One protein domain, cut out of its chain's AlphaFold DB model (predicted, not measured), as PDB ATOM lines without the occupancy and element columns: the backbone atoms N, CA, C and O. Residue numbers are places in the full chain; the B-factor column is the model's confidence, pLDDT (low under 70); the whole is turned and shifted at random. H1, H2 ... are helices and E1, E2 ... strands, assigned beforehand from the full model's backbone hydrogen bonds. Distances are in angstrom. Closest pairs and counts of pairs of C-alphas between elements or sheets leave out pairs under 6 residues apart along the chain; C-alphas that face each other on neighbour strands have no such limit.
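What this domain is: This is residues 7 to 164 of the 922 residues of the protein "NADPH-dependent glutamate synthase" of Candidatus Lokiarchaeota archaeon (UniProt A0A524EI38). One long helix, H3, runs like a beam along one side of the model, with H1 packed on its residues 33 to 37 and H5 crossing it at residues 43 to 47, where H4 packs on H5. A second part, apart from H3, is made of the small hairpin E1 and E2 and the short helices H6, H7 and H8; a 30-residue stretch with no named element, residues 82 to 111, leads to it from H5. The printed part has 158 residues with eight named helices and two named strands, in the order H1 H2 H3 H4 H5 H6 H7 E1 E2 H8, and its class is mostly helix. The sheet, E1 - E2, is antiparallel. The whole is compact, with a radius of gyration of the C-alphas of 16.5 A and spans of 47 by 37 by 26 A.

How they stand to each other: H1, residues 7 to 13, touches residues 33 to 37 of H3, residues 26 to 53, at a steep tilt of 39 degrees, opposite ways; their closest C-alphas, Val 8 and Ala 37, are 6.3 A apart. H2, residues 15 to 20, is close to H3 but not clearly touching, with the closest C-alphas, Leu 19 and Lys 26, 6.8 A apart. H5, residues 69 to 81, touches residues 43 to 47 of H3, about perpendicular at 82 degrees, closest at the C-alphas of Arg 43 and Asn 75, 6.0 A. H4, residues 58 to 65, touches residues 69 to 73 of H5, closest at the C-alphas of Ala 62 and Glu 69, 5.3 A. The hairpin of E1, residues 135 to 138, and E2, residues 141 to 144, has N 136 and O 143 within hydrogen-bond range at 3.0 A, and N 143 and O 136 at 2.8 A. H7, residues 125 to 129, touches H8, residues 154 to 157; the closest C-alphas, Cys 126 and Cys 155, are 4.6 A apart. The closest C-alphas of H7 and E1, Val 127 and Ile 135, are 5.2 A apart. For H6, residues 112 to 116, and E2 they are Arg 115 and Leu 142, 6.6 A. H5 and H8 are only just apart, at 8.4 A. In H1 to H7 every O i to N i+4 pair is within hydrogen-bond range; H8 is too short for such a pair.

Where its parts are: H1 begins at C-alpha 7 (162.031, 160.409, 137.313). H3 measures 40.8 A from C-alpha 26 to C-alpha 53 (161.043, 135.012, 143.490), and H5 18.3 A. H4 measures 10.6 A, E1 9.8 A and E2 9.9 A. H8 ends at C-alpha 157 (157.298, 156.680, 128.084).

The domain as a whole: The C-alphas farthest apart, Thr 53 and Glu 139, are 50.2 A apart. The printed part has no cut, and its one long link is H5 to H6. Mean pLDDT of the printed part is 87.1; residues 93 to 104 are under 70.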
ATOM      1  N   LEU A   7     162.958 159.542 138.044       88.81
ATOM      2  CA  LEU A   7     162.031 160.409 137.313       88.81
ATOM      3  C   LEU A   7     161.472 161.527 138.198       88.81
ATOM      4  O   LEU A   7     161.400 162.675 137.768       88.81
ATOM      5  N   VAL A   8     161.073 161.194 139.426       91.44
ATOM      6  CA  VAL A   8     160.501 162.154 140.376       91.44
ATOM      7  C   VAL A   8     161.566 163.151 140.823       91.44
ATOM      8  O   VAL A   8     161.302 164.349 140.826       91.44
ATOM      9  N   GLU A   9     162.773 162.669 141.121       91.62
ATOM     10  CA  GLU A   9     163.920 163.513 141.480       91.62
ATOM     11  C   GLU A   9     164.221 164.550 140.396       91.62
ATOM     12  O   GLU A   9     164.226 165.743 140.681       91.62
ATOM     13  N   VAL A  10     164.379 164.118 139.136       92.19
ATOM     14  CA  VAL A  10     164.696 165.028 138.020       92.19
ATOM     15  C   VAL A  10     163.618 166.097 137.832       92.19
ATOM     16  O   VAL A  10     163.931 167.240 137.488       92.19
ATOM     17  N   LEU A  11     162.346 165.755 138.049       92.94
ATOM     18  CA  LEU A  11     161.254 166.723 137.959       92.94
ATOM     19  C   LEU A  11     161.273 167.722 139.126       92.94
ATOM     20  O   LEU A  11     161.075 168.909 138.885       92.94
ATOM     21  N   LEU A  12     161.525 167.264 140.356       94.00
ATOM     22  CA  LEU A  12     161.609 168.120 141.546       94.00
ATOM     23  C   LEU A  12     162.811 169.073 141.492       94.00
ATOM     24  O   LEU A  12     162.654 170.264 141.742       94.00
ATOM     25  N   GLU A  13     163.983 168.582 141.082       94.81
ATOM     26  CA  GLU A  13     165.198 169.389 140.887       94.81
ATOM     27  C   GLU A  13     164.996 170.523 139.866       94.81
ATOM     28  O   GLU A  13     165.654 171.558 139.934       94.81
ATOM     29  N   ASN A  14     164.069 170.344 138.920       94.94
ATOM     30  CA  ASN A  14     163.765 171.309 137.865       94.94
ATOM     31  C   ASN A  14     162.398 171.988 138.046       94.94
ATOM     32  O   ASN A  14     161.876 172.568 137.091       94.94
ATOM     33  N   GLU A  15     161.819 171.951 139.250       95.31
ATOM     34  CA  GLU A  15     160.479 172.476 139.522       95.31
ATOM     35  C   GLU A  15     160.312 173.927 139.049       95.31
ATOM     36  O   GLU A  15     159.355 174.240 138.338       95.31
ATOM     37  N   GLN A  16     161.252 174.808 139.403       94.69
ATOM     38  CA  GLN A  16     161.166 176.225 139.053       94.69
ATOM     39  C   GLN A  16     161.057 176.422 137.532       94.69
ATOM     40  O   GLN A  16     160.126 177.076 137.063       94.69
ATOM     41  N   LYS A  17     161.930 175.766 136.756       94.31
ATOM     42  CA  LYS A  17     161.907 175.818 135.285       94.31
ATOM     43  C   LYS A  17     160.580 175.301 134.719       94.31
ATOM     44  O   LYS A  17     160.059 175.841 133.745       94.31
ATOM     45  N   ILE A  18     160.026 174.239 135.312       93.75
ATOM     46  CA  ILE A  18     158.755 173.637 134.876       93.75
ATOM     47  C   ILE A  18     157.583 174.597 135.105       93.75
ATOM     48  O   ILE A  18     156.713 174.718 134.237       93.75
ATOM     49  N   LEU A  19     157.555 175.284 136.247       93.75
ATOM     50  CA  LEU A  19     156.520 176.271 136.554       93.75
ATOM     51  C   LEU A  19     156.643 177.507 135.649       93.75
ATOM     52  O   LEU A  19     155.633 177.968 135.121       93.75
ATOM     53  N   GLU A  20     157.864 177.973 135.371       94.50
ATOM     54  CA  GLU A  20     158.141 179.074 134.431       94.50
ATOM     55  C   GLU A  20     157.686 178.762 132.993       94.50
ATOM     56  O   GLU A  20     157.281 179.658 132.250       94.50
ATOM     57  N   ALA A  21     157.660 177.484 132.597       91.50
ATOM     58  CA  ALA A  21     157.141 177.057 131.297       91.50
ATOM     59  C   ALA A  21     155.603 177.151 131.166       91.50
ATOM     60  O   ALA A  21     155.069 176.866 130.090       91.50
ATOM     61  N   ASN A  22     154.879 177.525 132.232       89.19
ATOM     62  CA  ASN A  22     153.423 177.755 132.267       89.19
ATOM     63  C   ASN A  22     152.548 176.552 131.848       89.19
ATOM     64  O   ASN A  22     151.357 176.678 131.548       89.19
ATOM     65  N   LYS A  23     153.120 175.344 131.866       86.75
ATOM     66  CA  LYS A  23     152.434 174.069 131.585       86.75
ATOM     67  C   LYS A  23     151.672 173.508 132.785       86.75
ATOM     68  O   LYS A  23     150.765 172.687 132.603       86.75
ATOM     69  N   TYR A  24     152.070 173.908 133.987       88.00
ATOM     70  CA  TYR A  24     151.503 173.481 135.260       88.00
ATOM     71  C   TYR A  24     151.361 174.699 136.168       88.00
ATOM     72  O   TYR A  24     152.267 175.522 136.256       88.00
ATOM     73  N   THR A  25     150.248 174.788 136.882       90.69
ATOM     74  CA  THR A  25     150.201 175.540 138.139       90.69
ATOM     75  C   THR A  25     150.964 174.773 139.224       90.69
ATOM     76  O   THR A  25     151.136 173.557 139.118       90.69
ATOM     77  N   LYS A  26     151.367 175.442 140.312       92.62
ATOM     78  CA  LYS A  26     152.013 174.775 141.460       92.62
ATOM     79  C   LYS A  26     151.178 173.601 141.992       92.62
ATOM     80  O   LYS A  26     151.723 172.545 142.292       92.62
ATOM     81  N   LYS A  27     149.849 173.756 142.044       91.06
ATOM     82  CA  LYS A  27     148.931 172.683 142.449       91.06
ATOM     83  C   LYS A  27     148.968 171.505 141.471       91.06
ATOM     84  O   LYS A  27     149.196 170.382 141.899       91.06
ATOM     85  N   GLU A  28     148.809 171.764 140.171       89.50
ATOM     86  CA  GLU A  28     148.866 170.716 139.139       89.50
ATOM     87  C   GLU A  28     150.217 169.988 139.127       89.50
ATOM     88  O   GLU A  28     150.266 168.792 138.860       89.50
ATOM     89  N   PHE A  29     151.318 170.697 139.394       91.56
ATOM     90  CA  PHE A  29     152.645 170.096 139.487       91.56
ATOM     91  C   PHE A  29     152.767 169.179 140.711       91.56
ATOM     92  O   PHE A  29     153.173 168.031 140.563       91.56
ATOM     93  N   ASN A  30     152.334 169.629 141.892       91.69
ATOM     94  CA  ASN A  30     152.321 168.797 143.099       91.69
ATOM     95  C   ASN A  30     151.456 167.538 142.914       91.69
ATOM     96  O   ASN A  30     151.877 166.429 143.241       91.69
ATOM     97  N   ASP A  31     150.264 167.702 142.340       90.06
ATOM     98  CA  ASP A  31     149.330 166.614 142.045       90.06
ATOM     99  C   ASP A  31     149.925 165.605 141.045       90.06
ATOM    100  O   ASP A  31     149.720 164.393 141.172       90.06
ATOM    101  N   PHE A  32     150.691 166.092 140.066       89.62
ATOM    102  CA  PHE A  32     151.428 165.276 139.107       89.62
ATOM    103  C   PHE A  32     152.574 164.495 139.769       89.62
ATOM    104  O   PHE A  32     152.658 163.276 139.600       89.62
ATOM    105  N   ILE A  33     153.410 165.163 140.567       92.12
ATOM    106  CA  ILE A  33     154.525 164.544 141.296       92.12
ATOM    107  C   ILE A  33     154.031 163.457 142.251       92.12
ATOM    108  O   ILE A  33     154.563 162.349 142.238       92.12
ATOM    109  N   ASN A  34     152.982 163.731 143.028       91.25
ATOM    110  CA  ASN A  34     152.410 162.765 143.967       91.25
ATOM    111  C   ASN A  34     151.924 161.494 143.255       91.25
ATOM    112  O   ASN A  34     152.151 160.376 143.723       91.25
ATOM    113  N   SER A  35     151.279 161.663 142.098       89.75
ATOM    114  CA  SER A  35     150.767 160.555 141.293       89.75
ATOM    115  C   SER A  35     151.897 159.704 140.698       89.75
ATOM    116  O   SER A  35     151.873 158.474 140.801       89.75
ATOM    117  N   LEU A  36     152.940 160.349 140.161       90.12
ATOM    118  CA  LEU A  36     154.136 159.661 139.671       90.12
ATOM    119  C   LEU A  36     154.886 158.932 140.789       90.12
ATOM    120  O   LEU A  36     155.236 157.768 140.616       90.12
ATOM    121  N   ALA A  37     155.085 159.565 141.947       91.25
ATOM    122  CA  ALA A  37     155.782 158.959 143.079       91.25
ATOM    123  C   ALA A  37     155.081 157.685 143.571       91.25
ATOM    124  O   ALA A  37     155.739 156.678 143.846       91.25
ATOM    125  N   LYS A  38     153.742 157.688 143.616       90.00
ATOM    126  CA  LYS A  38     152.954 156.490 143.939       90.00
ATOM    127  C   LYS A  38     153.202 155.363 142.930       90.00
ATOM    128  O   LYS A  38     153.389 154.215 143.332       90.00
ATOM    129  N   ALA A  39     153.226 155.687 141.640       89.19
ATOM    130  CA  ALA A  39     153.422 154.712 140.571       89.19
ATOM    131  C   ALA A  39     154.847 154.144 140.521       89.19
ATOM    132  O   ALA A  39     155.016 152.937 140.371       89.19
ATOM    133  N   GLU A  40     155.864 154.984 140.711       89.38
ATOM    134  CA  GLU A  40     157.260 154.548 140.814       89.38
ATOM    135  C   GLU A  40     157.472 153.653 142.044       89.38
ATOM    136  O   GLU A  40     158.072 152.585 141.940       89.38
ATOM    137  N   LYS A  41     156.891 154.007 143.201       90.56
ATOM    138  CA  LYS A  41     156.942 153.163 144.407       90.56
ATOM    139  C   LYS A  41     156.283 151.804 144.178       90.56
ATOM    140  O   LYS A  41     156.808 150.773 144.595       90.56
ATOM    141  N   GLN A  42     155.142 151.788 143.493       90.31
ATOM    142  CA  GLN A  42     154.478 150.550 143.103       90.31
ATOM    143  C   GLN A  42     155.369 149.698 142.190       90.31
ATOM    144  O   GLN A  42     155.502 148.497 142.414       90.31
ATOM    145  N   ARG A  43     156.019 150.311 141.195       91.56
ATOM    146  CA  ARG A  43     156.936 149.623 140.282       91.56
ATOM    147  C   ARG A  43     158.153 149.050 141.002       91.56
ATOM    148  O   ARG A  43     158.527 147.910 140.739       91.56
ATOM    149  N   GLN A  44     158.722 149.791 141.949       90.25
ATOM    150  CA  GLN A  44     159.819 149.304 142.783       90.25
ATOM    151  C   GLN A  44     159.393 148.091 143.619       90.25
ATOM    152  O   GLN A  44     160.145 147.127 143.732       90.25
ATOM    153  N   ASN A  45     158.172 148.096 144.161       91.06
ATOM    154  CA  ASN A  45     157.642 146.943 144.886       91.06
ATOM    155  C   ASN A  45     157.502 145.707 143.982       91.06
ATOM    156  O   ASN A  45     157.830 144.611 144.431       91.06
ATOM    157  N   ILE A  46     157.053 145.877 142.730       92.25
ATOM    158  CA  ILE A  46     156.994 144.789 141.735       92.25
ATOM    159  C   ILE A  46     158.400 144.238 141.475       92.25
ATOM    160  O   ILE A  46     158.604 143.029 141.547       92.25
ATOM    161  N   LEU A  47     159.380 145.114 141.230       91.69
ATOM    162  CA  LEU A  47     160.767 144.712 140.995       91.69
ATOM    163  C   LEU A  47     161.340 143.915 142.176       91.69
ATOM    164  O   LEU A  47     161.929 142.860 141.958       91.69
ATOM    165  N   ASN A  48     161.122 144.377 143.411       91.44
ATOM    166  CA  ASN A  48     161.592 143.685 144.613       91.44
ATOM    167  C   ASN A  48     160.995 142.269 144.719       91.44
ATOM    168  O   ASN A  48     161.731 141.319 144.960       91.44
ATOM    169  N   LYS A  49     159.689 142.097 144.452       90.94
ATOM    170  CA  LYS A  49     159.053 140.764 144.439       90.94
ATOM    171  C   LYS A  49     159.642 139.842 143.367       90.94
ATOM    172  O   LYS A  49     159.851 138.656 143.617       90.94
ATOM    173  N   ILE A  50     159.918 140.366 142.171       92.06
ATOM    174  CA  ILE A  50     160.540 139.579 141.094       92.06
ATOM    175  C   ILE A  50     161.977 139.194 141.477       92.06
ATOM    176  O   ILE A  50     162.410 138.082 141.200       92.06
ATOM    177  N   GLN A  51     162.717 140.071 142.159       90.56
ATOM    178  CA  GLN A  51     164.059 139.760 142.667       90.56
ATOM    179  C   GLN A  51     164.044 138.673 143.751       90.56
ATOM    180  O   GLN A  51     164.935 137.825 143.767       90.56
ATOM    181  N   GLU A  52     163.034 138.675 144.623       89.69
ATOM    182  CA  GLU A  52     162.838 137.651 145.658       89.69
ATOM    183  C   GLU A  52     162.484 136.282 145.056       89.69
ATOM    184  O   GLU A  52     163.039 135.262 145.459       89.69
ATOM    185  N   THR A  53     161.578 136.256 144.076       88.81
ATOM    186  CA  THR A  53     161.043 135.012 143.490       88.81
ATOM    187  C   THR A  53     161.861 134.471 142.318       88.81
ATOM    188  O   THR A  53     161.780 133.283 142.027       88.81
ATOM    189  N   LYS A  54     162.650 135.324 141.652       88.31
ATOM    190  CA  LYS A  54     163.372 135.048 140.395       88.31
ATOM    191  C   LYS A  54     162.482 134.591 139.229       88.31
ATOM    192  O   LYS A  54     162.995 134.071 138.243       88.31
ATOM    193  N   GLU A  55     161.173 134.826 139.302       87.50
ATOM    194  CA  GLU A  55     160.200 134.454 138.273       87.50
ATOM    195  C   GLU A  55     159.155 135.563 138.078       87.50
ATOM    196  O   GLU A  55     158.878 136.353 138.981       87.50
ATOM    197  N   ILE A  56     158.542 135.623 136.891       88.38
ATOM    198  CA  ILE A  56     157.440 136.550 136.600       88.38
ATOM    199  C   ILE A  56     156.122 135.774 136.582       88.38
ATOM    200  O   ILE A  56     155.781 135.135 135.588       88.38
ATOM    201  N   ASN A  57     155.335 135.896 137.653       89.06
ATOM    202  CA  ASN A  57     153.952 135.417 137.697       89.06
ATOM    203  C   ASN A  57     152.985 136.603 137.855       89.06
ATOM    204  O   ASN A  57     152.823 137.155 138.942       89.06
ATOM    205  N   LYS A  58     152.362 137.010 136.743       89.94
ATOM    206  CA  LYS A  58     151.523 138.220 136.650       89.94
ATOM    207  C   LYS A  58     150.283 138.148 137.539       89.94
ATOM    208  O   LYS A  58     149.987 139.118 138.227       89.94
ATOM    209  N   GLU A  59     149.603 137.005 137.545       87.62
ATOM    210  CA  GLU A  59     148.381 136.779 138.324       87.62
ATOM    211  C   GLU A  59     148.674 136.802 139.828       87.62
ATOM    212  O   GLU A  59     148.009 137.502 140.591       87.62
ATOM    213  N   LYS A  60     149.740 136.115 140.254       87.94
ATOM    214  CA  LYS A  60     150.186 136.126 141.651       87.94
ATOM    215  C   LYS A  60     150.553 137.538 142.112       87.94
ATOM    216  O   LYS A  60     150.085 137.974 143.160       87.94
ATOM    217  N   LEU A  61     151.328 138.272 141.308       89.56
ATOM    218  CA  LEU A  61     151.695 139.662 141.598       89.56
ATOM    219  C   LEU A  61     150.463 140.575 141.689       89.56
ATOM    220  O   LEU A  61     150.392 141.414 142.586       89.56
ATOM    221  N   ALA A  62     149.488 140.410 140.791       89.12
ATOM    222  CA  ALA A  62     148.238 141.170 140.815       89.12
ATOM    223  C   ALA A  62     147.447 140.918 142.110       89.12
ATOM    224  O   ALA A  62     147.069 141.872 142.797       89.12
ATOM    225  N   ASN A  63     147.276 139.645 142.483       88.50
ATOM    226  CA  ASN A  63     146.537 139.227 143.675       88.50
ATOM    227  C   ASN A  63     147.209 139.686 144.978       88.50
ATOM    228  O   ASN A  63     146.550 140.266 145.837       88.50
ATOM    229  N   GLU A  64     148.521 139.483 145.122       87.69
ATOM    230  CA  GLU A  64     149.262 139.859 146.336       87.69
ATOM    231  C   GLU A  64     149.332 141.374 146.546       87.69
ATOM    232  O   GLU A  64     149.370 141.848 147.682       87.69
ATOM    233  N   MET A  65     149.376 142.148 145.459       85.94
ATOM    234  CA  MET A  65     149.513 143.601 145.537       85.94
ATOM    235  C   MET A  65     148.173 144.345 145.495       85.94
ATOM    236  O   MET A  65     148.160 145.553 145.731       85.94
ATOM    237  N   GLY A  66     147.064 143.656 145.199       87.88
ATOM    238  CA  GLY A  66     145.741 144.269 145.052       87.88
ATOM    239  C   GLY A  66     145.669 145.253 143.879       87.88
ATOM    240  O   GLY A  66     145.040 146.306 143.986       87.88
ATOM    241  N   ILE A  67     146.364 144.951 142.780       88.06
ATOM    242  CA  ILE A  67     146.463 145.805 141.587       88.06
ATOM    243  C   ILE A  67     145.966 145.012 140.378       88.06
ATOM    244  O   ILE A  67     146.160 143.802 140.313       88.06
ATOM    245  N   SER A  68     145.356 145.678 139.393       87.88
ATOM    246  CA  SER A  68     144.916 144.999 138.171       87.88
ATOM    247  C   SER A  68     146.086 144.383 137.396       87.88
ATOM    248  O   SER A  68     147.178 144.955 137.308       87.88
ATOM    249  N   GLU A  69     145.832 143.237 136.766       86.56
ATOM    250  CA  GLU A  69     146.826 142.546 135.939       86.56
ATOM    251  C   GLU A  69     147.344 143.441 134.800       86.56
ATOM    252  O   GLU A  69     148.528 143.418 134.473       86.56
ATOM    253  N   GLU A  70     146.493 144.314 134.251       86.75
ATOM    254  CA  GLU A  70     146.882 145.276 133.218       86.75
ATOM    255  C   GLU A  70     148.012 146.214 133.672       86.75
ATOM    256  O   GLU A  70     148.983 146.449 132.947       86.75
ATOM    257  N   ILE A  71     147.906 146.731 134.899       87.25
ATOM    258  CA  ILE A  71     148.912 147.615 135.488       87.25
ATOM    259  C   ILE A  71     150.188 146.823 135.810       87.25
ATOM    260  O   ILE A  71     151.288 147.352 135.628       87.25
ATOM    261  N   ILE A  72     150.071 145.564 136.246       90.81
ATOM    262  CA  ILE A  72     151.223 144.672 136.446       90.81
ATOM    263  C   ILE A  72     151.966 144.448 135.123       90.81
ATOM    264  O   ILE A  72     153.175 144.669 135.063       90.81
ATOM    265  N   ILE A  73     151.249 144.099 134.048       90.31
ATOM    266  CA  ILE A  73     151.814 143.883 132.709       90.31
ATOM    267  C   ILE A  73     152.575 145.119 132.226       90.31
ATOM    268  O   ILE A  73     153.712 144.998 131.772       90.31
ATOM    269  N   LEU A  74     151.983 146.312 132.348       89.19
ATOM    270  CA  LEU A  74     152.645 147.543 131.919       89.19
ATOM    271  C   LEU A  74     153.936 147.811 132.702       89.19
ATOM    272  O   LEU A  74     154.932 148.231 132.119       89.19
ATOM    273  N   ASN A  75     153.922 147.591 134.019       90.94
ATOM    274  CA  ASN A  75     155.088 147.834 134.864       90.94
ATOM    275  C   ASN A  75     156.201 146.808 134.636       90.94
ATOM    276  O   ASN A  75     157.367 147.192 134.666       90.94
ATOM    277  N   ILE A  76     155.866 145.544 134.370       90.94
ATOM    278  CA  ILE A  76     156.850 144.532 133.962       90.94
ATOM    279  C   ILE A  76     157.524 144.968 132.662       90.94
ATOM    280  O   ILE A  76     158.750 144.983 132.598       90.94
ATOM    281  N   GLU A  77     156.749 145.397 131.664       88.56
ATOM    282  CA  GLU A  77     157.312 145.848 130.388       88.56
ATOM    283  C   GLU A  77     158.196 147.089 130.560       88.56
ATOM    284  O   GLU A  77     159.289 147.167 130.006       88.56
ATOM    285  N   TYR A  78     157.769 148.038 131.397       89.12
ATOM    286  CA  TYR A  78     158.570 149.208 131.759       89.12
ATOM    287  C   TYR A  78     159.921 148.799 132.377       89.12
ATOM    288  O   TYR A  78     160.963 149.329 131.999       89.12
ATOM    289  N   LEU A  79     159.919 147.857 133.328       88.81
ATOM    290  CA  LEU A  79     161.131 147.364 133.995       88.81
ATOM    291  C   LEU A  79     162.051 146.604 133.031       88.81
ATOM    292  O   LEU A  79     163.269 146.800 133.058       88.81
ATOM    293  N   LYS A  80     161.469 145.768 132.167       86.75
ATOM    294  CA  LYS A  80     162.168 145.025 131.113       86.75
ATOM    295  C   LYS A  80     162.892 145.968 130.156       86.75
ATOM    296  O   LYS A  80     164.068 145.776 129.861       86.75
ATOM    297  N   GLU A  81     162.223 147.034 129.739       83.31
ATOM    298  CA  GLU A  81     162.771 148.022 128.807       83.31
ATOM    299  C   GLU A  81     163.848 148.921 129.419       83.31
ATOM    300  O   GLU A  81     164.711 149.421 128.700       83.31
ATOM    301  N   LEU A  82     163.855 149.085 130.743       82.94
ATOM    302  CA  LEU A  82     164.973 149.698 131.466       82.94
ATOM    303  C   LEU A  82     166.162 148.746 131.691       82.94
ATOM    304  O   LEU A  82     167.159 149.163 132.281       82.94
ATOM    305  N   GLY A  83     166.067 147.480 131.271       79.94
ATOM    306  CA  GLY A  83     167.091 146.459 131.519       79.94
ATOM    307  C   GLY A  83     167.141 145.982 132.974       79.94
ATOM    308  O   GLY A  83     168.100 145.339 133.394       79.94
ATOM    309  N   LEU A  84     166.118 146.279 133.783       85.25
ATOM    310  CA  LEU A  84     166.108 145.933 135.208       85.25
ATOM    311  C   LEU A  84     165.743 144.468 135.472       85.25
ATOM    312  O   LEU A  84     165.878 144.025 136.608       85.25
ATOM    313  N   LEU A  85     165.312 143.722 134.448       87.94
ATOM    314  CA  LEU A  85     164.938 142.304 134.531       87.94
ATOM    315  C   LEU A  85     165.940 141.358 133.835       87.94
ATOM    316  O   LEU A  85     165.701 140.156 133.770       87.94
ATOM    317  N   GLU A  86     167.098 141.855 133.381       85.19
ATOM    318  CA  GLU A  86     168.096 141.030 132.670       85.19
ATOM    319  C   GLU A  86     168.624 139.853 133.509       85.19
ATOM    320  O   GLU A  86     169.009 138.819 132.965       85.19
ATOM    321  N   PHE A  87     168.595 139.968 134.841       85.12
ATOM    322  CA  PHE A  87     169.067 138.938 135.773       85.12
ATOM    323  C   PHE A  87     168.246 137.632 135.747       85.12
ATOM    324  O   PHE A  87     168.730 136.613 136.235       85.12
ATOM    325  N   ILE A  88     167.036 137.654 135.176       88.31
ATOM    326  CA  ILE A  88     166.189 136.470 134.921       88.31
ATOM    327  C   ILE A  88     166.076 136.150 133.423       88.31
ATOM    328  O   ILE A  88     165.217 135.375 133.016       88.31
ATOM    329  N   GLY A  89     166.936 136.741 132.587       80.62
ATOM    330  CA  GLY A  89     166.961 136.511 131.139       80.62
ATOM    331  C   GLY A  89     165.959 137.344 130.334       80.62
ATOM    332  O   GLY A  89     165.915 137.218 129.109       80.62
ATOM    333  N   GLU A  90     165.191 138.226 130.978       81.88
ATOM    334  CA  GLU A  90     164.273 139.140 130.298       81.88
ATOM    335  C   GLU A  90     165.028 140.369 129.776       81.88
ATOM    336  O   GLU A  90     165.489 141.216 130.542       81.88
ATOM    337  N   ILE A  91     165.142 140.472 128.453       75.50
ATOM    338  CA  ILE A  91     165.843 141.557 127.752       75.50
ATOM    339  C   ILE A  91     164.854 142.504 127.068       75.50
ATOM    340  O   ILE A  91     163.785 142.071 126.642       75.50
ATOM    341  N   SER A  92     165.221 143.779 126.898       72.44
ATOM    342  CA  SER A  92     164.410 144.745 126.135       72.44
ATOM    343  C   SER A  92     164.045 144.210 124.739       72.44
ATOM    344  O   SER A  92     164.894 143.702 123.995       72.44
ATOM    345  N   GLU A  93     162.768 144.345 124.384       67.56
ATOM    346  CA  GLU A  93     162.187 143.900 123.117       67.56
ATOM    347  C   GLU A  93     162.137 145.013 122.070       67.56
ATOM    348  O   GLU A  93     162.333 144.732 120.885       67.56
ATOM    349  N   PHE A  94     161.901 146.264 122.480       61.12
ATOM    350  CA  PHE A  94     161.652 147.367 121.545       61.12
ATOM    351  C   PHE A  94     162.934 148.126 121.168       61.12
ATOM    352  O   PHE A  94     163.153 148.459 119.997       61.12
ATOM    353  N   PHE A  95     163.808 148.418 122.138       63.38
ATOM    354  CA  PHE A  95     165.046 149.171 121.906       63.38
ATOM    355  C   PHE A  95     166.176 148.662 122.810       63.38
ATOM    356  O   PHE A  95     166.514 149.264 123.829       63.38
ATOM    357  N   GLN A  96     166.824 147.580 122.380       60.31
ATOM    358  CA  GLN A  96     167.976 147.012 123.081       60.31
ATOM    359  C   GLN A  96     169.077 148.056 123.333       60.31
ATOM    360  O   GLN A  96     169.467 148.800 122.428       60.31
ATOM    361  N   GLY A  97     169.604 148.082 124.561       55.03
ATOM    362  CA  GLY A  97     170.700 148.969 124.957       55.03
ATOM    363  C   GLY A  97     170.293 150.417 125.250       55.03
ATOM    364  O   GLY A  97     171.150 151.302 125.178       55.03
ATOM    365  N   ILE A  98     169.009 150.687 125.524       61.47
ATOM    366  CA  ILE A  98     168.535 152.004 125.982       61.47
ATOM    367  C   ILE A  98     169.245 152.447 127.269       61.47
ATOM    368  O   ILE A  98     169.643 153.605 127.383       61.47
ATOM    369  N   ASP A  99     169.438 151.521 128.204       57.25
ATOM    370  CA  ASP A  99     170.137 151.712 129.475       57.25
ATOM    371  C   ASP A  99     171.540 152.316 129.287       57.25
ATOM    372  O   ASP A  99     171.955 153.190 130.045       57.25
ATOM    373  N   LYS A 100     172.243 151.914 128.220       54.44
ATOM    374  CA  LYS A 100     173.607 152.358 127.885       54.44
ATOM    375  C   LYS A 100     173.675 153.768 127.299       54.44
ATOM    376  O   LYS A 100     174.778 154.282 127.124       54.44
ATOM    377  N   LYS A 101     172.535 154.359 126.931       52.91
ATOM    378  CA  LYS A 101     172.453 155.705 126.340       52.91
ATOM    379  C   LYS A 101     172.073 156.790 127.344       52.91
ATOM    380  O   LYS A 101     172.137 157.961 126.988       52.91
ATOM    381  N   ASN A 102     171.679 156.419 128.560       59.69
ATOM    382  CA  ASN A 102     171.215 157.377 129.553       59.69
ATOM    383  C   ASN A 102     172.318 157.740 130.539       59.69
ATOM    384  O   ASN A 102     173.007 156.876 131.074       59.69
ATOM    385  N   GLU A 103     172.440 159.037 130.811       60.22
ATOM    386  CA  GLU A 103     173.393 159.580 131.783       60.22
ATOM    387  C   GLU A 103     173.038 159.172 133.224       60.22
ATOM    388  O   GLU A 103     173.929 158.972 134.047       60.22
ATOM    389  N   LYS A 104     171.741 158.979 133.523       68.12
ATOM    390  CA  LYS A 104     171.231 158.549 134.837       68.12
ATOM    391  C   LYS A 104     170.502 157.204 134.717       68.12
ATOM    392  O   LYS A 104     169.535 157.061 133.966       68.12
ATOM    393  N   LYS A 105     170.968 156.205 135.474       70.50
ATOM    394  CA  LYS A 105     170.399 154.846 135.501       70.50
ATOM    395  C   LYS A 105     168.948 154.878 136.005       70.50
ATOM    396  O   LYS A 105     168.652 155.548 136.988       70.50
ATOM    397  N   GLY A 106     168.054 154.139 135.346       75.38
ATOM    398  CA  GLY A 106     166.631 154.064 135.712       75.38
ATOM    399  C   GLY A 106     165.734 155.144 135.091       75.38
ATOM    400  O   GLY A 106     164.542 155.171 135.379       75.38
ATOM    401  N   LEU A 107     166.274 156.007 134.226       83.50
ATOM    402  CA  LEU A 107     165.484 156.869 133.344       83.50
ATOM    403  C   LEU A 107     165.401 156.281 131.939       83.50
ATOM    404  O   LEU A 107     166.252 155.489 131.542       83.50
ATOM    405  N   PHE A 108     164.387 156.705 131.187       86.50
ATOM    406  CA  PHE A 108     164.294 156.495 129.745       86.50
ATOM    407  C   PHE A 108     164.891 157.686 128.980       86.50
ATOM    408  O   PHE A 108     164.845 158.808 129.488       86.50
ATOM    409  N   PRO A 109     165.391 157.481 127.745       85.50
ATOM    410  CA  PRO A 109     165.813 158.579 126.890       85.50
ATOM    411  C   PRO A 109     164.597 159.419 126.495       85.50
ATOM    412  O   PRO A 109     163.445 159.015 126.667       85.50
ATOM    413  N   ASP A 110     164.834 160.590 125.918       90.56
ATOM    414  CA  ASP A 110     163.758 161.346 125.288       90.56
ATOM    415  C   ASP A 110     163.316 160.722 123.942       90.56
ATOM    416  O   ASP A 110     163.822 159.703 123.465       90.56
ATOM    417  N   VAL A 111     162.307 161.330 123.318       91.44
ATOM    418  CA  VAL A 111     161.675 160.836 122.086       91.44
ATOM    419  C   VAL A 111     162.573 160.960 120.839       91.44
ATOM    420  O   VAL A 111     162.170 160.505 119.765       91.44
ATOM    421  N   SER A 112     163.788 161.516 120.947       88.50
ATOM    422  CA  SER A 112     164.783 161.530 119.859       88.50
ATOM    423  C   SER A 112     165.013 160.137 119.288       88.50
ATOM    424  O   SER A 112     165.031 159.985 118.075       88.50
ATOM    425  N   ILE A 113     165.035 159.090 120.118       82.19
ATOM    426  CA  ILE A 113     165.208 157.712 119.644       82.19
ATOM    427  C   ILE A 113     164.122 157.280 118.643       82.19
ATOM    428  O   ILE A 113     164.411 156.580 117.674       82.19
ATOM    429  N   ILE A 114     162.880 157.737 118.834       85.25
ATOM    430  CA  ILE A 114     161.740 157.470 117.940       85.25
ATOM    431  C   ILE A 114     161.876 158.281 116.640       85.25
ATOM    432  O   ILE A 114     161.511 157.797 115.562       85.25
ATOM    433  N   ARG A 115     162.392 159.515 116.733       86.69
ATOM    434  CA  ARG A 115     162.685 160.395 115.588       86.69
ATOM    435  C   ARG A 115     163.828 159.840 114.742       86.69
ATOM    436  O   ARG A 115     163.656 159.689 113.538       86.69
ATOM    437  N   ASP A 116     164.953 159.513 115.363       81.00
ATOM    438  CA  ASP A 116     166.193 159.096 114.699       81.00
ATOM    439  C   ASP A 116     166.010 157.750 113.997       81.00
ATOM    440  O   ASP A 116     166.502 157.533 112.891       81.00
ATOM    441  N   LYS A 117     165.183 156.876 114.583       72.81
ATOM    442  CA  LYS A 117     164.725 155.635 113.950       72.81
ATOM    443  C   LYS A 117     163.591 155.833 112.935       72.81
ATOM    444  O   LYS A 117     163.039 154.867 112.435       72.81
ATOM    445  N   LYS A 118     163.190 157.068 112.624       77.25
ATOM    446  CA  LYS A 118     162.153 157.409 111.629       77.25
ATOM    447  C   LYS A 118     160.790 156.722 111.841       77.25
ATOM    448  O   LYS A 118     159.961 156.700 110.939       77.25
ATOM    449  N   ILE A 119     160.494 156.210 113.034       82.31
ATOM    450  CA  ILE A 119     159.250 155.466 113.324       82.31
ATOM    451  C   ILE A 119     158.127 156.350 113.888       82.31
ATOM    452  O   ILE A 119     157.002 155.886 114.094       82.31
ATOM    453  N   CYS A 120     158.403 157.636 114.121       89.44
ATOM    454  CA  CYS A 120     157.422 158.608 114.598       89.44
ATOM    455  C   CYS A 120     156.194 158.675 113.669       89.44
ATOM    456  O   CYS A 120     156.298 159.018 112.488       89.44
ATOM    457  N   SER A 121     155.001 158.420 114.217       89.44
ATOM    458  CA  SER A 121     153.735 158.576 113.483       89.44
ATOM    459  C   SER A 121     153.233 160.024 113.443       89.44
ATOM    460  O   SER A 121     152.205 160.292 112.833       89.44
ATOM    461  N   GLY A 122     153.900 160.933 114.159       91.88
ATOM    462  CA  GLY A 122     153.554 162.345 114.200       91.88
ATOM    463  C   GLY A 122     152.243 162.664 114.925       91.88
ATOM    464  O   GLY A 122     151.620 163.650 114.561       91.88
ATOM    465  N   CYS A 123     151.813 161.904 115.941       94.25
ATOM    466  CA  CYS A 123     150.557 162.199 116.657       94.25
ATOM    467  C   CYS A 123     150.586 163.511 117.468       94.25
ATOM    468  O   CYS A 123     149.536 164.097 117.703       94.25
ATOM    469  N   GLY A 124     151.769 163.983 117.885       95.25
ATOM    470  CA  GLY A 124     151.942 165.241 118.624       95.25
ATOM    471  C   GLY A 124     151.961 165.118 120.153       95.25
ATOM    472  O   GLY A 124     152.282 166.090 120.826       95.25
ATOM    473  N   LEU A 125     151.694 163.936 120.723       95.44
ATOM    474  CA  LEU A 125     151.515 163.777 122.174       95.44
ATOM    475  C   LEU A 125     152.744 164.188 122.998       95.44
ATOM    476  O   LEU A 125     152.598 164.818 124.040       95.44
ATOM    477  N   CYS A 126     153.946 163.888 122.494       95.56
ATOM    478  CA  CYS A 126     155.223 164.285 123.097       95.56
ATOM    479  C   CYS A 126     155.300 165.787 123.437       95.56
ATOM    480  O   CYS A 126     155.835 166.144 124.482       95.56
ATOM    481  N   VAL A 127     154.701 166.652 122.608       95.62
ATOM    482  CA  VAL A 127     154.634 168.101 122.840       95.62
ATOM    483  C   VAL A 127     153.745 168.406 124.039       95.62
ATOM    484  O   VAL A 127     154.148 169.162 124.918       95.62
ATOM    485  N   SER A 128     152.564 167.788 124.125       93.19
ATOM    486  CA  SER A 128     151.627 168.020 125.232       93.19
ATOM    487  C   SER A 128     152.134 167.494 126.572       93.19
ATOM    488  O   SER A 128     151.946 168.179 127.576       93.19
ATOM    489  N   VAL A 129     152.818 166.345 126.597       93.25
ATOM    490  CA  VAL A 129     153.360 165.762 127.842       93.25
ATOM    491  C   VAL A 129     154.667 166.408 128.299       93.25
ATOM    492  O   VAL A 129     154.998 166.320 129.478       93.25
ATOM    493  N   CYS A 130     155.411 167.065 127.402       94.75
ATOM    494  CA  CYS A 130     156.644 167.755 127.770       94.75
ATOM    495  C   CYS A 130     156.348 168.866 128.797       94.75
ATOM    496  O   CYS A 130     155.522 169.743 128.502       94.75
ATOM    497  N   PRO A 131     157.013 168.864 129.969       93.31
ATOM    498  CA  PRO A 131     156.754 169.856 131.007       93.31
ATOM    499  C   PRO A 131     157.361 171.233 130.710       93.31
ATOM    500  O   PRO A 131     156.867 172.220 131.233       93.31
ATOM    501  N   LEU A 132     158.374 171.306 129.838       94.31
ATOM    502  CA  LEU A 132     159.161 172.520 129.570       94.31
ATOM    503  C   LEU A 132     158.929 173.133 128.185       94.31
ATOM    504  O   LEU A 132     159.642 174.049 127.791       94.31
ATOM    505  N   ASN A 133     157.977 172.608 127.404       93.44
ATOM    506  CA  ASN A 133     157.814 172.977 125.989       93.44
ATOM    507  C   ASN A 133     159.094 172.787 125.148       93.44
ATOM    508  O   ASN A 133     159.282 173.449 124.131       93.44
ATOM    509  N   ALA A 134     159.966 171.856 125.544       96.06
ATOM    510  CA  ALA A 134     161.219 171.572 124.846       96.06
ATOM    511  C   ALA A 134     161.017 170.833 123.511       96.06
ATOM    512  O   ALA A 134     161.966 170.642 122.768       96.06
ATOM    513  N   ILE A 135     159.800 170.378 123.193       96.62
ATOM    514  CA  ILE A 135     159.521 169.583 121.991       96.62
ATOM    515  C   ILE A 135     158.553 170.344 121.097       96.62
ATOM    516  O   ILE A 135     157.492 170.771 121.553       96.62
ATOM    517  N   LYS A 136     158.883 170.457 119.810       95.00
ATOM    518  CA  LYS A 136     158.029 171.067 118.786       95.00
ATOM    519  C   LYS A 136     158.102 170.296 117.470       95.00
ATOM    520  O   LYS A 136     159.003 169.488 117.262       95.00
ATOM    521  N   PHE A 137     157.148 170.557 116.582       91.38
ATOM    522  CA  PHE A 137     157.214 170.107 115.192       91.38
ATOM    523  C   PHE A 137     157.528 171.300 114.291       91.38
ATOM    524  O   PHE A 137     156.780 172.279 114.296       91.38
ATOM    525  N   VAL A 138     158.624 171.216 113.539       88.12
ATOM    526  CA  VAL A 138     159.031 172.199 112.525       88.12
ATOM    527  C   VAL A 138     159.023 171.475 111.188       88.12
ATOM    528  O   VAL A 138     159.730 170.486 111.039       88.12
ATOM    529  N   GLU A 139     158.181 171.915 110.250       82.75
ATOM    530  CA  GLU A 139     158.031 171.258 108.936       82.75
ATOM    531  C   GLU A 139     157.818 169.733 109.044       82.75
ATOM    532  O   GLU A 139     158.493 168.944 108.392       82.75
ATOM    533  N   ASP A 140     156.913 169.313 109.935       84.62
ATOM    534  CA  ASP A 140     156.592 167.909 110.261       84.62
ATOM    535  C   ASP A 140     157.711 167.082 110.922       84.62
ATOM    536  O   ASP A 140     157.481 165.934 111.337       84.62
ATOM    537  N   ASN A 141     158.885 167.684 111.124       85.44
ATOM    538  CA  ASN A 141     160.000 167.091 111.846       85.44
ATOM    539  C   ASN A 141     159.896 167.371 113.343       85.44
ATOM    540  O   ASN A 141     159.674 168.502 113.776       85.44
ATOM    541  N   LEU A 142     160.087 166.325 114.145       91.88
ATOM    542  CA  LEU A 142     160.162 166.442 115.596       91.88
ATOM    543  C   LEU A 142     161.506 167.074 115.975       91.88
ATOM    544  O   LEU A 142     162.558 166.502 115.698       91.88
ATOM    545  N   VAL A 143     161.467 168.224 116.641       94.31
ATOM    546  CA  VAL A 143     162.646 168.958 117.114       94.31
ATOM    547  C   VAL A 143     162.606 169.033 118.636       94.31
ATOM    548  O   VAL A 143     161.557 169.324 119.216       94.31
ATOM    549  N   ILE A 144     163.752 168.765 119.261       95.00
ATOM    550  CA  ILE A 144     163.966 168.891 120.703       95.00
ATOM    551  C   ILE A 144     164.933 170.054 120.920       95.00
ATOM    552  O   ILE A 144     165.976 170.123 120.277       95.00
ATOM    553  N   ASP A 145     164.537 170.984 121.776       95.50
ATOM    554  CA  ASP A 145     165.363 172.066 122.293       95.50
ATOM    555  C   ASP A 145     166.229 171.490 123.421       95.50
ATOM    556  O   ASP A 145     165.738 171.227 124.523       95.50
ATOM    557  N   GLU A 146     167.490 171.204 123.102       92.69
ATOM    558  CA  GLU A 146     168.427 170.546 124.018       92.69
ATOM    559  C   GLU A 146     168.771 171.425 125.230       92.69
ATOM    560  O   GLU A 146     169.029 170.891 126.304       92.69
ATOM    561  N   GLU A 147     168.681 172.755 125.110       92.44
ATOM    562  CA  GLU A 147     168.923 173.680 126.227       92.44
ATOM    563  C   GLU A 147     167.784 173.645 127.255       92.44
ATOM    564  O   GLU A 147     167.996 173.842 128.454       92.44
ATOM    565  N   LYS A 148     166.556 173.358 126.803       94.19
ATOM    566  CA  LYS A 148     165.379 173.224 127.677       94.19
ATOM    567  C   LYS A 148     165.128 171.798 128.145       94.19
ATOM    568  O   LYS A 148     164.404 171.594 129.118       94.19
ATOM    569  N   CYS A 149     165.620 170.788 127.435       94.25
ATOM    570  CA  CYS A 149     165.284 169.399 127.722       94.25
ATOM    571  C   CYS A 149     165.998 168.893 128.984       94.25
ATOM    572  O   CYS A 149     167.197 168.658 128.978       94.25
ATOM    573  N   ILE A 150     165.242 168.596 130.044       93.56
ATOM    574  CA  ILE A 150     165.777 168.003 131.289       93.56
ATOM    575  C   ILE A 150     165.936 166.474 131.236       93.56
ATOM    576  O   ILE A 150     166.025 165.826 132.273       93.56
ATOM    577  N   LYS A 151     165.852 165.864 130.045       91.44
ATOM    578  CA  LYS A 151     166.031 164.412 129.827       91.44
ATOM    579  C   LYS A 151     165.191 163.500 130.746       91.44
ATOM    580  O   LYS A 151     165.564 162.372 131.037       91.44
ATOM    581  N   CYS A 152     163.993 163.946 131.139       91.44
ATOM    582  CA  CYS A 152     163.087 163.182 132.012       91.44
ATOM    583  C   CYS A 152     162.446 161.935 131.362       91.44
ATOM    584  O   CYS A 152     161.749 161.187 132.035       91.44
ATOM    585  N   GLY A 153     162.567 161.728 130.048       91.06
ATOM    586  CA  GLY A 153     162.023 160.542 129.367       91.06
ATOM    587  C   GLY A 153     160.489 160.444 129.251       91.06
ATOM    588  O   GLY A 153     159.993 159.556 128.557       91.06
ATOM    589  N   LEU A 154     159.700 161.363 129.830       92.56
ATOM    590  CA  LEU A 154     158.222 161.335 129.776       92.56
ATOM    591  C   LEU A 154     157.664 161.232 128.348       92.56
ATOM    592  O   LEU A 154     156.695 160.516 128.092       92.56
ATOM    593  N   CYS A 155     158.290 161.938 127.405       94.31
ATOM    594  CA  CYS A 155     157.895 161.920 126.000       94.31
ATOM    595  C   CYS A 155     158.113 160.556 125.330       94.31
ATOM    596  O   CYS A 155     157.332 160.202 124.447       94.31
ATOM    597  N   TYR A 156     159.123 159.791 125.756       91.56
ATOM    598  CA  TYR A 156     159.352 158.421 125.309       91.56
ATOM    599  C   TYR A 156     158.363 157.467 125.974       91.56
ATOM    600  O   TYR A 156     157.671 156.739 125.270       91.56
ATOM    601  N   ILE A 157     158.215 157.531 127.302       90.62
ATOM    602  CA  ILE A 157     157.298 156.680 128.084       90.62
ATOM    603  C   ILE A 157     155.869 156.739 127.517       90.62
ATOM    604  O   ILE A 157     155.222 155.714 127.302       90.62
ATOM    605  N   CYS A 158     155.397 157.944 127.193       91.69
ATOM    606  CA  CYS A 158     154.042 158.170 126.687       91.69
ATOM    607  C   CYS A 158     153.891 157.953 125.171       91.69
ATOM    608  O   CYS A 158     152.780 158.020 124.644       91.69
ATOM    609  N   CYS A 159     154.979 157.743 124.427       92.69
ATOM    610  CA  CYS A 159     154.908 157.560 122.981       92.69
ATOM    611  C   CYS A 159     154.310 156.190 122.650       92.69
ATOM    612  O   CYS A 159     154.856 155.181 123.067       92.69
ATOM    613  N   HIS A 160     153.258 156.095 121.833       90.75
ATOM    614  CA  HIS A 160     152.740 154.779 121.399       90.75
ATOM    615  C   HIS A 160     153.738 153.953 120.570       90.75
ATOM    616  O   HIS A 160     153.583 152.748 120.446       90.75
ATOM    617  N   ARG A 161     154.800 154.589 120.052       88.19
ATOM    618  CA  ARG A 161     155.913 153.923 119.355       88.19
ATOM    619  C   ARG A 161     157.043 153.449 120.268       88.19
ATOM    620  O   ARG A 161     157.993 152.858 119.767       88.19
ATOM    621  N   SER A 162     156.963 153.716 121.569       86.88
ATOM    622  CA  SER A 162     157.769 153.011 122.568       86.88
ATOM    623  C   SER A 162     156.995 151.809 123.108       86.88
ATOM    624  O   SER A 162     155.829 151.610 122.758       86.88
ATOM    625  N   PHE A 163     157.619 151.044 123.999       84.25
ATOM    626  CA  PHE A 163     157.065 149.834 124.603       84.25
ATOM    627  C   PHE A 163     155.589 149.956 125.008       84.25
ATOM    628  O   PHE A 163     155.209 150.785 125.837       84.25
ATOM    629  N   PHE A 164     154.723 149.167 124.376       86.12
ATOM    630  CA  PHE A 164     153.304 149.119 124.708       86.12
ATOM    631  C   PHE A 164     152.789 147.691 124.514       86.12
ATOM    632  O   PHE A 164     152.608 147.274 123.369       86.12
TER     633      PHE A 164